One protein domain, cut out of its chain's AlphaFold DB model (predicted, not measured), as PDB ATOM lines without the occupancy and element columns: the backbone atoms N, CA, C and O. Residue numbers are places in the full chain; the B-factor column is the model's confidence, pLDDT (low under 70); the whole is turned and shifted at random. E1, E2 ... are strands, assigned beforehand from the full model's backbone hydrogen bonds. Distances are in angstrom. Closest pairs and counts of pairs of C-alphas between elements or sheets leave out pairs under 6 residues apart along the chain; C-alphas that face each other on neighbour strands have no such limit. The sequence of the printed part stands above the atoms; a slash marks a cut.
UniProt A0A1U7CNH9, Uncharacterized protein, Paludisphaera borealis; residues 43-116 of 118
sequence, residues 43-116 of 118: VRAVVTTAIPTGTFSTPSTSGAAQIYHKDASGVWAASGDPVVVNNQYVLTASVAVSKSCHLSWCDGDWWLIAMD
ATOM      1  N   VAL A  43     154.901 118.958 115.284       91.81
ATOM      2  CA  VAL A  43     153.663 119.743 115.412       91.81
ATOM      3  C   VAL A  43     153.479 120.700 114.238       91.81
ATOM      4  O   VAL A  43     154.448 121.131 113.611       91.81
ATOM      5  N   ARG A  44     152.220 121.051 113.943       93.81
ATOM      6  CA  ARG A  44     151.877 122.084 112.953       93.81
ATOM      7  C   ARG A  44     151.912 123.453 113.612       93.81
ATOM      8  O   ARG A  44     151.397 123.616 114.717       93.81
ATOM      9  N   ALA A  45     152.471 124.432 112.916       96.50
ATOM     10  CA  ALA A  45     152.545 125.793 113.409       96.50
ATOM     11  C   ALA A  45     152.400 126.824 112.285       96.50
ATOM     12  O   ALA A  45     152.531 126.512 111.098       96.50
ATOM     13  N   VAL A  46     152.120 128.062 112.680       97.31
ATOM     14  CA  VAL A  46     152.127 129.238 111.807       97.31
ATOM     15  C   VAL A  46     153.121 130.244 112.366       97.31
ATOM     16  O   VAL A  46     153.091 130.558 113.556       97.31
ATOM     17  N   VAL A  47     154.007 130.750 111.515       97.88
ATOM     18  CA  VAL A  47     155.034 131.722 111.894       97.88
ATOM     19  C   VAL A  47     154.380 133.035 112.319       97.88
ATOM     20  O   VAL A  47     153.593 133.618 111.576       97.88
ATOM     21  N   THR A  48     154.730 133.512 113.511       98.25
ATOM     22  CA  THR A  48     154.225 134.770 114.095       98.25
ATOM     23  C   THR A  48     155.292 135.860 114.092       98.25
ATOM     24  O   THR A  48     154.975 137.026 113.879       98.25
ATOM     25  N   THR A  49     156.561 135.463 114.200       98.44
ATOM     26  CA  THR A  49     157.740 136.313 114.015       98.44
ATOM     27  C   THR A  49     158.654 135.629 113.015       98.44
ATOM     28  O   THR A  49     158.946 134.444 113.176       98.44
ATOM     29  N   ALA A  50     159.091 136.360 111.984       97.88
ATOM     30  CA  ALA A  50     159.893 135.800 110.900       97.88
ATOM     31  C   ALA A  50     161.081 134.995 111.446       97.88
ATOM     32  O   ALA A  50     161.807 135.489 112.304       97.88
ATOM     33  N   ILE A  51     161.270 133.769 110.951       98.12
ATOM     34  CA  ILE A  51     162.324 132.862 111.420       98.12
ATOM     35  C   ILE A  51     163.559 133.073 110.538       98.12
ATOM     36  O   ILE A  51     163.509 132.721 109.353       98.12
ATOM     37  N   PRO A  52     164.656 133.653 111.057       97.88
ATOM     38  CA  PRO A  52     165.847 133.903 110.255       97.88
ATOM     39  C   PRO A  52     166.566 132.623 109.849       97.88
ATOM     40  O   PRO A  52     166.400 131.565 110.457       97.88
ATOM     41  N   THR A  53     167.413 132.735 108.826       96.81
ATOM     42  CA  THR A  53     168.384 131.687 108.501       96.81
ATOM     43  C   THR A  53     169.333 131.457 109.677       96.81
ATOM     44  O   THR A  53     169.706 132.399 110.376       96.81
ATOM     45  N   GLY A  54     169.761 130.215 109.858       96.25
ATOM     46  CA  GLY A  54     170.841 129.870 110.774       96.25
ATOM     47  C   GLY A  54     171.795 128.879 110.130       96.25
ATOM     48  O   GLY A  54     171.786 128.673 108.916       96.25
ATOM     49  N   THR A  55     172.627 128.258 110.951       96.31
ATOM     50  CA  THR A  55     173.463 127.122 110.563       96.31
ATOM     51  C   THR A  55     173.447 126.085 111.676       96.31
ATOM     52  O   THR A  55     172.992 126.360 112.784       96.31
ATOM     53  N   PHE A  56     173.986 124.898 111.410       93.56
ATOM     54  CA  PHE A  56     174.124 123.873 112.441       93.56
ATOM     55  C   PHE A  56     174.985 124.337 113.631       93.56
ATOM     56  O   PHE A  56     174.651 124.062 114.777       93.56
ATOM     57  N   SER A  57     176.076 125.072 113.381       95.69
ATOM     58  CA  SER A  57     176.976 125.562 114.439       95.69
ATOM     59  C   SER A  57     176.542 126.894 115.051       95.69
ATOM     60  O   SER A  57     177.052 127.290 116.097       95.69
ATOM     61  N   THR A  58     175.651 127.629 114.390       96.56
ATOM     62  CA  THR A  58     175.120 128.909 114.873       96.56
ATOM     63  C   THR A  58     173.647 129.018 114.483       96.56
ATOM     64  O   THR A  58     173.305 129.699 113.509       96.56
ATOM     65  N   PRO A  59     172.761 128.301 115.195       97.25
ATOM     66  CA  PRO A  59     171.333 128.362 114.935       97.25
ATOM     67  C   PRO A  59     170.792 129.770 115.170       97.25
ATOM     68  O   PRO A  59     171.244 130.485 116.065       97.25
ATOM     69  N   SER A  60     169.790 130.164 114.391       97.50
ATOM     70  CA  SER A  60     168.971 131.320 114.744       97.50
ATOM     71  C   SER A  60     168.032 130.946 115.887       97.50
ATOM     72  O   SER A  60     167.518 129.833 115.888       97.50
ATOM     73  N   THR A  61     167.789 131.872 116.817       96.75
ATOM     74  CA  THR A  61     166.954 131.676 118.018       96.75
ATOM     75  C   THR A  61     165.948 132.816 118.235       96.75
ATOM     76  O   THR A  61     165.454 133.023 119.339       96.75
ATOM     77  N   SER A  62     165.665 133.612 117.197       95.75
ATOM     78  CA  SER A  62     164.840 134.830 117.306       95.75
ATOM     79  C   SER A  62     163.503 134.768 116.563       95.75
ATOM     80  O   SER A  62     162.712 135.709 116.640       95.75
ATOM     81  N   GLY A  63     163.236 133.676 115.844       97.62
ATOM     82  CA  GLY A  63     161.937 133.429 115.223       97.62
ATOM     83  C   GLY A  63     160.898 132.955 116.237       97.62
ATOM     84  O   GLY A  63     161.253 132.457 117.302       97.62
ATOM     85  N   ALA A  64     159.613 133.067 115.899       98.31
ATOM     86  CA  ALA A  64     158.540 132.536 116.740       98.31
ATOM     87  C   ALA A  64     157.358 132.016 115.920       98.31
ATOM     88  O   ALA A  64     157.054 132.528 114.837       98.31
ATOM     89  N   ALA A  65     156.645 131.024 116.448       98.19
ATOM     90  CA  ALA A  65     155.495 130.422 115.784       98.19
ATOM     91  C   ALA A  65     154.403 129.997 116.776       98.19
ATOM     92  O   ALA A  65     154.680 129.554 117.885       98.19
ATOM     93  N   GLN A  66     153.149 130.112 116.345       98.00
ATOM     94  CA  GLN A  66     151.986 129.614 117.067       98.00
ATOM     95  C   GLN A  66     151.763 128.148 116.708       98.00
ATOM     96  O   GLN A  66     151.533 127.833 115.539       98.00
ATOM     97  N   ILE A  67     151.788 127.260 117.701       96.06
ATOM     98  CA  ILE A  67     151.480 125.836 117.518       96.06
ATOM     99  C   ILE A  67     149.965 125.643 117.451       96.06
ATOM    100  O   ILE A  67     149.216 126.308 118.168       96.06
ATOM    101  N   TYR A  68     149.525 124.714 116.601       93.94
ATOM    102  CA  TYR A  68     148.131 124.315 116.455       93.94
ATOM    103  C   TYR A  68     147.957 122.821 116.718       93.94
ATOM    104  O   TYR A  68     148.689 121.989 116.178       93.94
ATOM    105  N   HIS A  69     146.920 122.477 117.479       88.94
ATOM    106  CA  HIS A  69     146.478 121.103 117.709       88.94
ATOM    107  C   HIS A  69     145.016 120.947 117.306       88.94
ATOM    108  O   HIS A  69     144.268 121.921 117.255       88.94
ATOM    109  N   LYS A  70     144.600 119.714 117.007       86.88
ATOM    110  CA  LYS A  70     143.174 119.428 116.883       86.88
ATOM    111  C   LYS A  70     142.542 119.446 118.268       86.88
ATOM    112  O   LYS A  70     143.003 118.732 119.157       86.88
ATOM    113  N   ASP A  71     141.503 120.249 118.432       85.31
ATOM    114  CA  ASP A  71     140.671 120.229 119.626       85.31
ATOM    115  C   ASP A  71     139.799 118.957 119.680       85.31
ATOM    116  O   ASP A  71     139.854 118.086 118.804       85.31
ATOM    117  N   ALA A  72     138.963 118.844 120.715       84.50
ATOM    118  CA  ALA A  72     138.067 117.700 120.894       84.50
ATOM    119  C   ALA A  72     137.046 117.524 119.750       84.50
ATOM    120  O   ALA A  72     136.535 116.422 119.556       84.50
ATOM    121  N   SER A  73     136.762 118.582 118.985       87.31
ATOM    122  CA  SER A  73     135.882 118.554 117.809       87.31
ATOM    123  C   SER A  73     136.623 118.205 116.511       87.31
ATOM    124  O   SER A  73     136.005 118.029 115.460       87.31
ATOM    125  N   GLY A  74     137.949 118.051 116.573       83.00
ATOM    126  CA  GLY A  74     138.799 117.743 115.428       83.00
ATOM    127  C   GLY A  74     139.197 118.965 114.597       83.00
ATOM    128  O   GLY A  74     139.794 118.788 113.528       83.00
ATOM    129  N   VAL A  75     138.896 120.174 115.075       89.25
ATOM    130  CA  VAL A  75     139.240 121.448 114.435       89.25
ATOM    131  C   VAL A  75     140.628 121.883 114.890       89.25
ATOM    132  O   VAL A  75     140.985 121.736 116.054       89.25
ATOM    133  N   TRP A  76     141.436 122.407 113.968       88.06
ATOM    134  CA  TRP A  76     142.736 122.975 114.323       88.06
ATOM    135  C   TRP A  76     142.544 124.283 115.090       88.06
ATOM    136  O   TRP A  76     142.005 125.244 114.548       88.06
ATOM    137  N   ALA A  77     143.032 124.320 116.322       90.00
ATOM    138  CA  ALA A  77     143.000 125.483 117.193       90.00
ATOM    139  C   ALA A  77     144.411 125.813 117.683       90.00
ATOM    140  O   ALA A  77     145.257 124.923 117.825       90.00
ATOM    141  N   ALA A  78     144.662 127.100 117.923       93.31
ATOM    142  CA  ALA A  78     145.909 127.553 118.521       93.31
ATOM    143  C   ALA A  78     146.067 126.931 119.915       93.31
ATOM    144  O   ALA A  78     145.119 126.866 120.697       93.31
ATOM    145  N   SER A  79     147.271 126.455 120.209       89.88
ATOM    146  CA  SER A  79     147.615 125.796 121.462       89.88
ATOM    147  C   SER A  79     148.623 126.647 122.229       89.88
ATOM    148  O   SER A  79     149.802 126.645 121.881       89.88
ATOM    149  N   GLY A  80     148.165 127.322 123.286       89.81
ATOM    150  CA  GLY A  80     149.012 128.148 124.156       89.81
ATOM    151  C   GLY A  80     149.583 129.389 123.465       89.81
ATOM    152  O   GLY A  80     149.120 129.775 122.393       89.81
ATOM    153  N   ASP A  81     150.588 129.995 124.092       94.50
ATOM    154  CA  ASP A  81     151.298 131.153 123.546       94.50
ATOM    155  C   ASP A  81     152.276 130.749 122.423       94.50
ATOM    156  O   ASP A  81     152.735 129.599 122.383       94.50
ATOM    157  N   PRO A  82     152.636 131.674 121.513       96.75
ATOM    158  CA  PRO A  82     153.682 131.435 120.529       96.75
ATOM    159  C   PRO A  82     155.008 131.047 121.182       96.75
ATOM    160  O   PRO A  82     155.419 131.610 122.196       96.75
ATOM    161  N   VAL A  83     155.711 130.116 120.550       96.50
ATOM    162  CA  VAL A  83     156.998 129.611 121.028       96.50
ATOM    163  C   VAL A  83     158.137 130.169 120.188       96.50
ATOM    164  O   VAL A  83     157.975 130.385 118.984       96.50
ATOM    165  N   VAL A  84     159.295 130.376 120.814       98.00
ATOM    166  CA  VAL A  84     160.541 130.678 120.097       98.00
ATOM    167  C   VAL A  84     160.927 129.469 119.254       98.00
ATOM    168  O   VAL A  84     160.824 128.336 119.719       98.00
ATOM    169  N   VAL A  85     161.348 129.710 118.014       97.81
ATOM    170  CA  VAL A  85     161.735 128.665 117.066       97.81
ATOM    171  C   VAL A  85     163.194 128.822 116.680       97.81
ATOM    172  O   VAL A  85     163.588 129.820 116.068       97.81
ATOM    173  N   ASN A  86     163.960 127.777 116.964       97.94
ATOM    174  CA  ASN A  86     165.337 127.644 116.544       97.94
ATOM    175  C   ASN A  86     165.403 127.159 115.092       97.94
ATOM    176  O   ASN A  86     164.681 126.243 114.684       97.94
ATOM    177  N   ASN A  87     166.296 127.747 114.300       97.31
ATOM    178  CA  ASN A  87     166.535 127.338 112.920       97.31
ATOM    179  C   ASN A  87     168.021 127.076 112.670       97.31
ATOM    180  O   ASN A  87     168.851 127.973 112.795       97.31
ATOM    181  N   GLN A  88     168.333 125.853 112.253       96.88
ATOM    182  CA  GLN A  88     169.681 125.404 111.882       96.88
ATOM    183  C   GLN A  88     169.896 125.303 110.365       96.88
ATOM    184  O   GLN A  88     170.969 124.895 109.919       96.88
ATOM    185  N   TYR A  89     168.885 125.633 109.562       94.94
ATOM    186  CA  TYR A  89     168.963 125.563 108.111       94.94
ATOM    187  C   TYR A  89     169.449 126.879 107.512       94.94
ATOM    188  O   TYR A  89     168.995 127.963 107.894       94.94
ATOM    189  N   VAL A  90     170.319 126.747 106.507       95.81
ATOM    190  CA  VAL A  90     170.689 127.848 105.619       95.81
ATOM    191  C   VAL A  90     169.558 128.050 104.621       95.81
ATOM    192  O   VAL A  90     169.278 127.173 103.805       95.81
ATOM    193  N   LEU A  91     168.901 129.201 104.704       93.00
ATOM    194  CA  LEU A  91     167.780 129.580 103.853       93.00
ATOM    195  C   LEU A  91     168.190 130.719 102.920       93.00
ATOM    196  O   LEU A  91     169.016 131.558 103.271       93.00
ATOM    197  N   THR A  92     167.571 130.790 101.743       93.25
ATOM    198  CA  THR A  92     167.745 131.925 100.820       93.25
ATOM    199  C   THR A  92     167.126 133.218 101.363       93.25
ATOM    200  O   THR A  92     167.563 134.305 100.995       93.25
ATOM    201  N   ALA A  93     166.130 133.104 102.245       93.38
ATOM    202  CA  ALA A  93     165.507 134.196 102.983       93.38
ATOM    203  C   ALA A  93     164.895 133.669 104.292       93.38
ATOM    204  O   ALA A  93     164.663 132.468 104.436       93.38
ATOM    205  N   SER A  94     164.600 134.565 105.237       96.56
ATOM    206  CA  SER A  94     163.845 134.215 106.446       96.56
ATOM    207  C   SER A  94     162.472 133.630 106.101       96.56
ATOM    208  O   SER A  94     161.819 134.075 105.154       96.56
ATOM    209  N   VAL A  95     161.987 132.690 106.915       96.62
ATOM    210  CA  VAL A  95     160.602 132.217 106.811       96.62
ATOM    211  C   VAL A  95     159.682 133.355 107.245       96.62
ATOM    212  O   VAL A  95     159.755 133.818 108.383       96.62
ATOM    213  N   ALA A  96     158.846 133.832 106.327       96.69
ATOM    214  CA  ALA A  96     157.984 134.983 106.563       96.69
ATOM    215  C   ALA A  96     156.859 134.686 107.573       96.69
ATOM    216  O   ALA A  96     156.439 133.543 107.749       96.69
ATOM    217  N   VAL A  97     156.341 135.747 108.199       97.19
ATOM    218  CA  VAL A  97     155.139 135.692 109.047       97.19
ATOM    219  C   VAL A  97     153.951 135.141 108.249       97.19
ATOM    220  O   VAL A  97     153.872 135.313 107.031       97.19
ATOM    221  N   SER A  98     153.042 134.455 108.939       96.00
ATOM    222  CA  SER A  98     151.853 133.789 108.392       96.00
ATOM    223  C   SER A  98     152.133 132.578 107.499       96.00
ATOM    224  O   SER A  98     151.191 131.953 107.014       96.00
ATOM    225  N   LYS A  99     153.399 132.193 107.300       96.31
ATOM    226  CA  LYS A  99     153.735 130.920 106.660       96.31
ATOM    227  C   LYS A  99     153.502 129.760 107.618       96.31
ATOM    228  O   LYS A  99     153.781 129.846 108.813       96.31
ATOM    229  N   SER A 100     153.001 128.663 107.077       96.25
ATOM    230  CA  SER A 100     152.895 127.371 107.749       96.25
ATOM    231  C   SER A 100     154.273 126.720 107.885       96.25
ATOM    232  O   SER A 100     155.128 126.802 106.995       96.25
ATOM    233  N   CYS A 101     154.486 126.038 109.005       95.56
ATOM    234  CA  CYS A 101     155.693 125.267 109.263       95.56
ATOM    235  C   CYS A 101     155.408 124.039 110.134       95.56
ATOM    236  O   CYS A 101     154.330 123.885 110.722       95.56
ATOM    237  N   HIS A 102     156.399 123.154 110.201       95.12
ATOM    238  CA  HIS A 102     156.429 122.034 111.126       95.12
ATOM    239  C   HIS A 102     157.610 122.174 112.078       95.12
ATOM    240  O   HIS A 102     158.730 122.467 111.646       95.12
ATOM    241  N   LEU A 103     157.348 121.935 113.362       94.94
ATOM    242  CA  LEU A 103     158.319 122.079 114.442       94.94
ATOM    243  C   LEU A 103     158.482 120.763 115.188       94.94
ATOM    244  O   LEU A 103     157.521 120.010 115.301       94.94
ATOM    245  N   SER A 104     159.662 120.513 115.746       93.38
ATOM    246  CA  SER A 104     159.894 119.410 116.682       93.38
ATOM    247  C   SER A 104     160.521 119.928 117.962       93.38
ATOM    248  O   SER A 104     161.360 120.825 117.922       93.38
ATOM    249  N   TRP A 105     160.150 119.336 119.093       89.19
ATOM    250  CA  TRP A 105     160.829 119.585 120.360       89.19
ATOM    251  C   TRP A 105     162.117 118.763 120.424       89.19
ATOM    252  O   TRP A 105     162.089 117.548 120.205       89.19
ATOM    253  N   CYS A 106     163.245 119.406 120.702       84.06
ATOM    254  CA  CYS A 106     164.536 118.751 120.873       84.06
ATOM    255  C   CYS A 106     165.355 119.511 121.916       84.06
ATOM    256  O   CYS A 106     165.529 120.720 121.800       84.06
ATOM    257  N   ASP A 107     165.840 118.784 122.923       84.12
ATOM    258  CA  ASP A 107     166.735 119.301 123.968       84.12
ATOM    259  C   ASP A 107     166.228 120.554 124.708       84.12
ATOM    260  O   ASP A 107     166.992 121.426 125.098       84.12
ATOM    261  N   GLY A 108     164.911 120.652 124.912       85.31
ATOM    262  CA  GLY A 108     164.312 121.777 125.637       85.31
ATOM    263  C   GLY A 108     163.900 122.966 124.768       85.31
ATOM    264  O   GLY A 108     163.326 123.908 125.305       85.31
ATOM    265  N   ASP A 109     164.123 122.898 123.453       91.44
ATOM    266  CA  ASP A 109     163.777 123.955 122.503       91.44
ATOM    267  C   ASP A 109     162.909 123.442 121.345       91.44
ATOM    268  O   ASP A 109     162.881 122.250 121.016       91.44
ATOM    269  N   TRP A 110     162.221 124.367 120.672       94.75
ATOM    270  CA  TRP A 110     161.505 124.088 119.428       94.75
ATOM    271  C   TRP A 110     162.383 124.346 118.215       94.75
ATOM    272  O   TRP A 110     162.911 125.439 118.038       94.75
ATOM    273  N   TRP A 111     162.465 123.362 117.328       95.75
ATOM    274  CA  TRP A 111     163.284 123.413 116.124       95.75
ATOM    275  C   TRP A 111     162.425 123.370 114.870       95.75
ATOM    276  O   TRP A 111     161.509 122.553 114.761       95.75
ATOM    277  N   LEU A 112     162.750 124.228 113.905       96.38
ATOM    278  CA  LEU A 112     162.177 124.178 112.565       96.38
ATOM    279  C   LEU A 112     162.586 122.871 111.874       96.38
ATOM    280  O   LEU A 112     163.764 122.526 111.870       96.38
ATOM    281  N   ILE A 113     161.623 122.170 111.267       94.75
ATOM    282  CA  ILE A 113     161.852 120.924 110.508       94.75
ATOM    283  C   ILE A 113     161.416 121.068 109.045       94.75
ATOM    284  O   ILE A 113     162.050 120.519 108.148       94.75
ATOM    285  N   ALA A 114     160.340 121.815 108.794       92.44
ATOM    286  CA  ALA A 114     159.876 122.148 107.451       92.44
ATOM    287  C   ALA A 114     159.199 123.523 107.448       92.44
ATOM    288  O   ALA A 114     158.572 123.908 108.436       92.44
ATOM    289  N   MET A 115     159.291 124.245 106.332       89.31
ATOM    290  CA  MET A 115     158.685 125.568 106.146       89.31
ATOM    291  C   MET A 115     157.920 125.658 104.823       89.31
ATOM    292  O   MET A 115     158.143 124.845 103.930       89.31
ATOM    293  N   ASP A 116     157.041 126.659 104.720       80.00
ATOM    294  CA  ASP A 116     156.234 126.969 103.530       80.00
ATOM    295  C   ASP A 116     155.425 125.761 103.027       80.00
ATOM    296  O   ASP A 116     155.396 125.432 101.843       80.00
TER     297      ASP A 116
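What this domain is: This is residues 43 to 116 of the 118 residues of an uncharacterized protein of Paludisphaera borealis (UniProt A0A1U7CNH9). The domain is a small closed barrel of five strands, E1, E2, E4, E6 and E5 round the ring and back to E1, from which the end of the long, bent strand E2 runs out to one side and makes a hairpin with the short strand E3. That hairpin and, at the other end of the longest axis, the link round Ser 57 make the length. The printed part has 74 residues with no named helix and six named strands, E1 to E6 in order along the chain; the class is all strand, and the sheet is mixed. It is compact, with a radius of gyration of the C-alphas of 12.1 A, yet elongated, spanning 41 by 25 by 17 A.

How they stand to each other: In the barrel, E2, residues 60 to 70, bends by 63 degrees at residue 63, and its pairing is staggered. Its residues 64 to 68 pair with E1, residues 43 to 49, antiparallel, with N 46 and O 66 at 2.9 A. On the other side of E2, E4, residues 83 to 87, is its antiparallel neighbour, with N 85 and O 63 at 2.8 A. On that same side E3, residues 76 to 78, which is not in the ring, is antiparallel to E2, with N 77 and O 69 at 2.9 A. E1, E2 and E3 form a meander, each strand the antiparallel neighbour of the one before. E4 is parallel to E6, residues 109 to 115, with N 86 and O 110 at 2.8 A. E6 forms a hairpin with E5, residues 100 to 106, with N 111 and O 104 at 2.8 A. E5 and E1, antiparallel, close the ring, with N 45 and O 101 at 2.9 A. E3 and E5 are apart, as are E3 and E6.

Where its parts are: E1 runs from C-alpha 43 at (153.663, 119.743, 115.412) to C-alpha 49, 17.1 A. E2, the longest strand, covers 28.5 A and ends at C-alpha 70 at (143.174, 119.428, 116.883). E3 has three residues, 76 to 78, and E4 five, 83 to 87. E5 measures 19.5 A from C-alpha 100 to C-alpha 106. E6 measures 17.2 A and ends at C-alpha 115 at (158.685, 125.568, 106.146).

The domain as a whole: The two C-alphas farthest apart, those of Ser 57 and Ser 73, are 41.8 A apart. The link from E4 to E5, residues 88 to 99, is long; those from E2 to E3, E3 to E4 and E5 to E6 are tight, and that from E1 to E2 is short. The printed part has no cut. The mean pLDDT of the printed part is 93.9, and no printed residue is under 70.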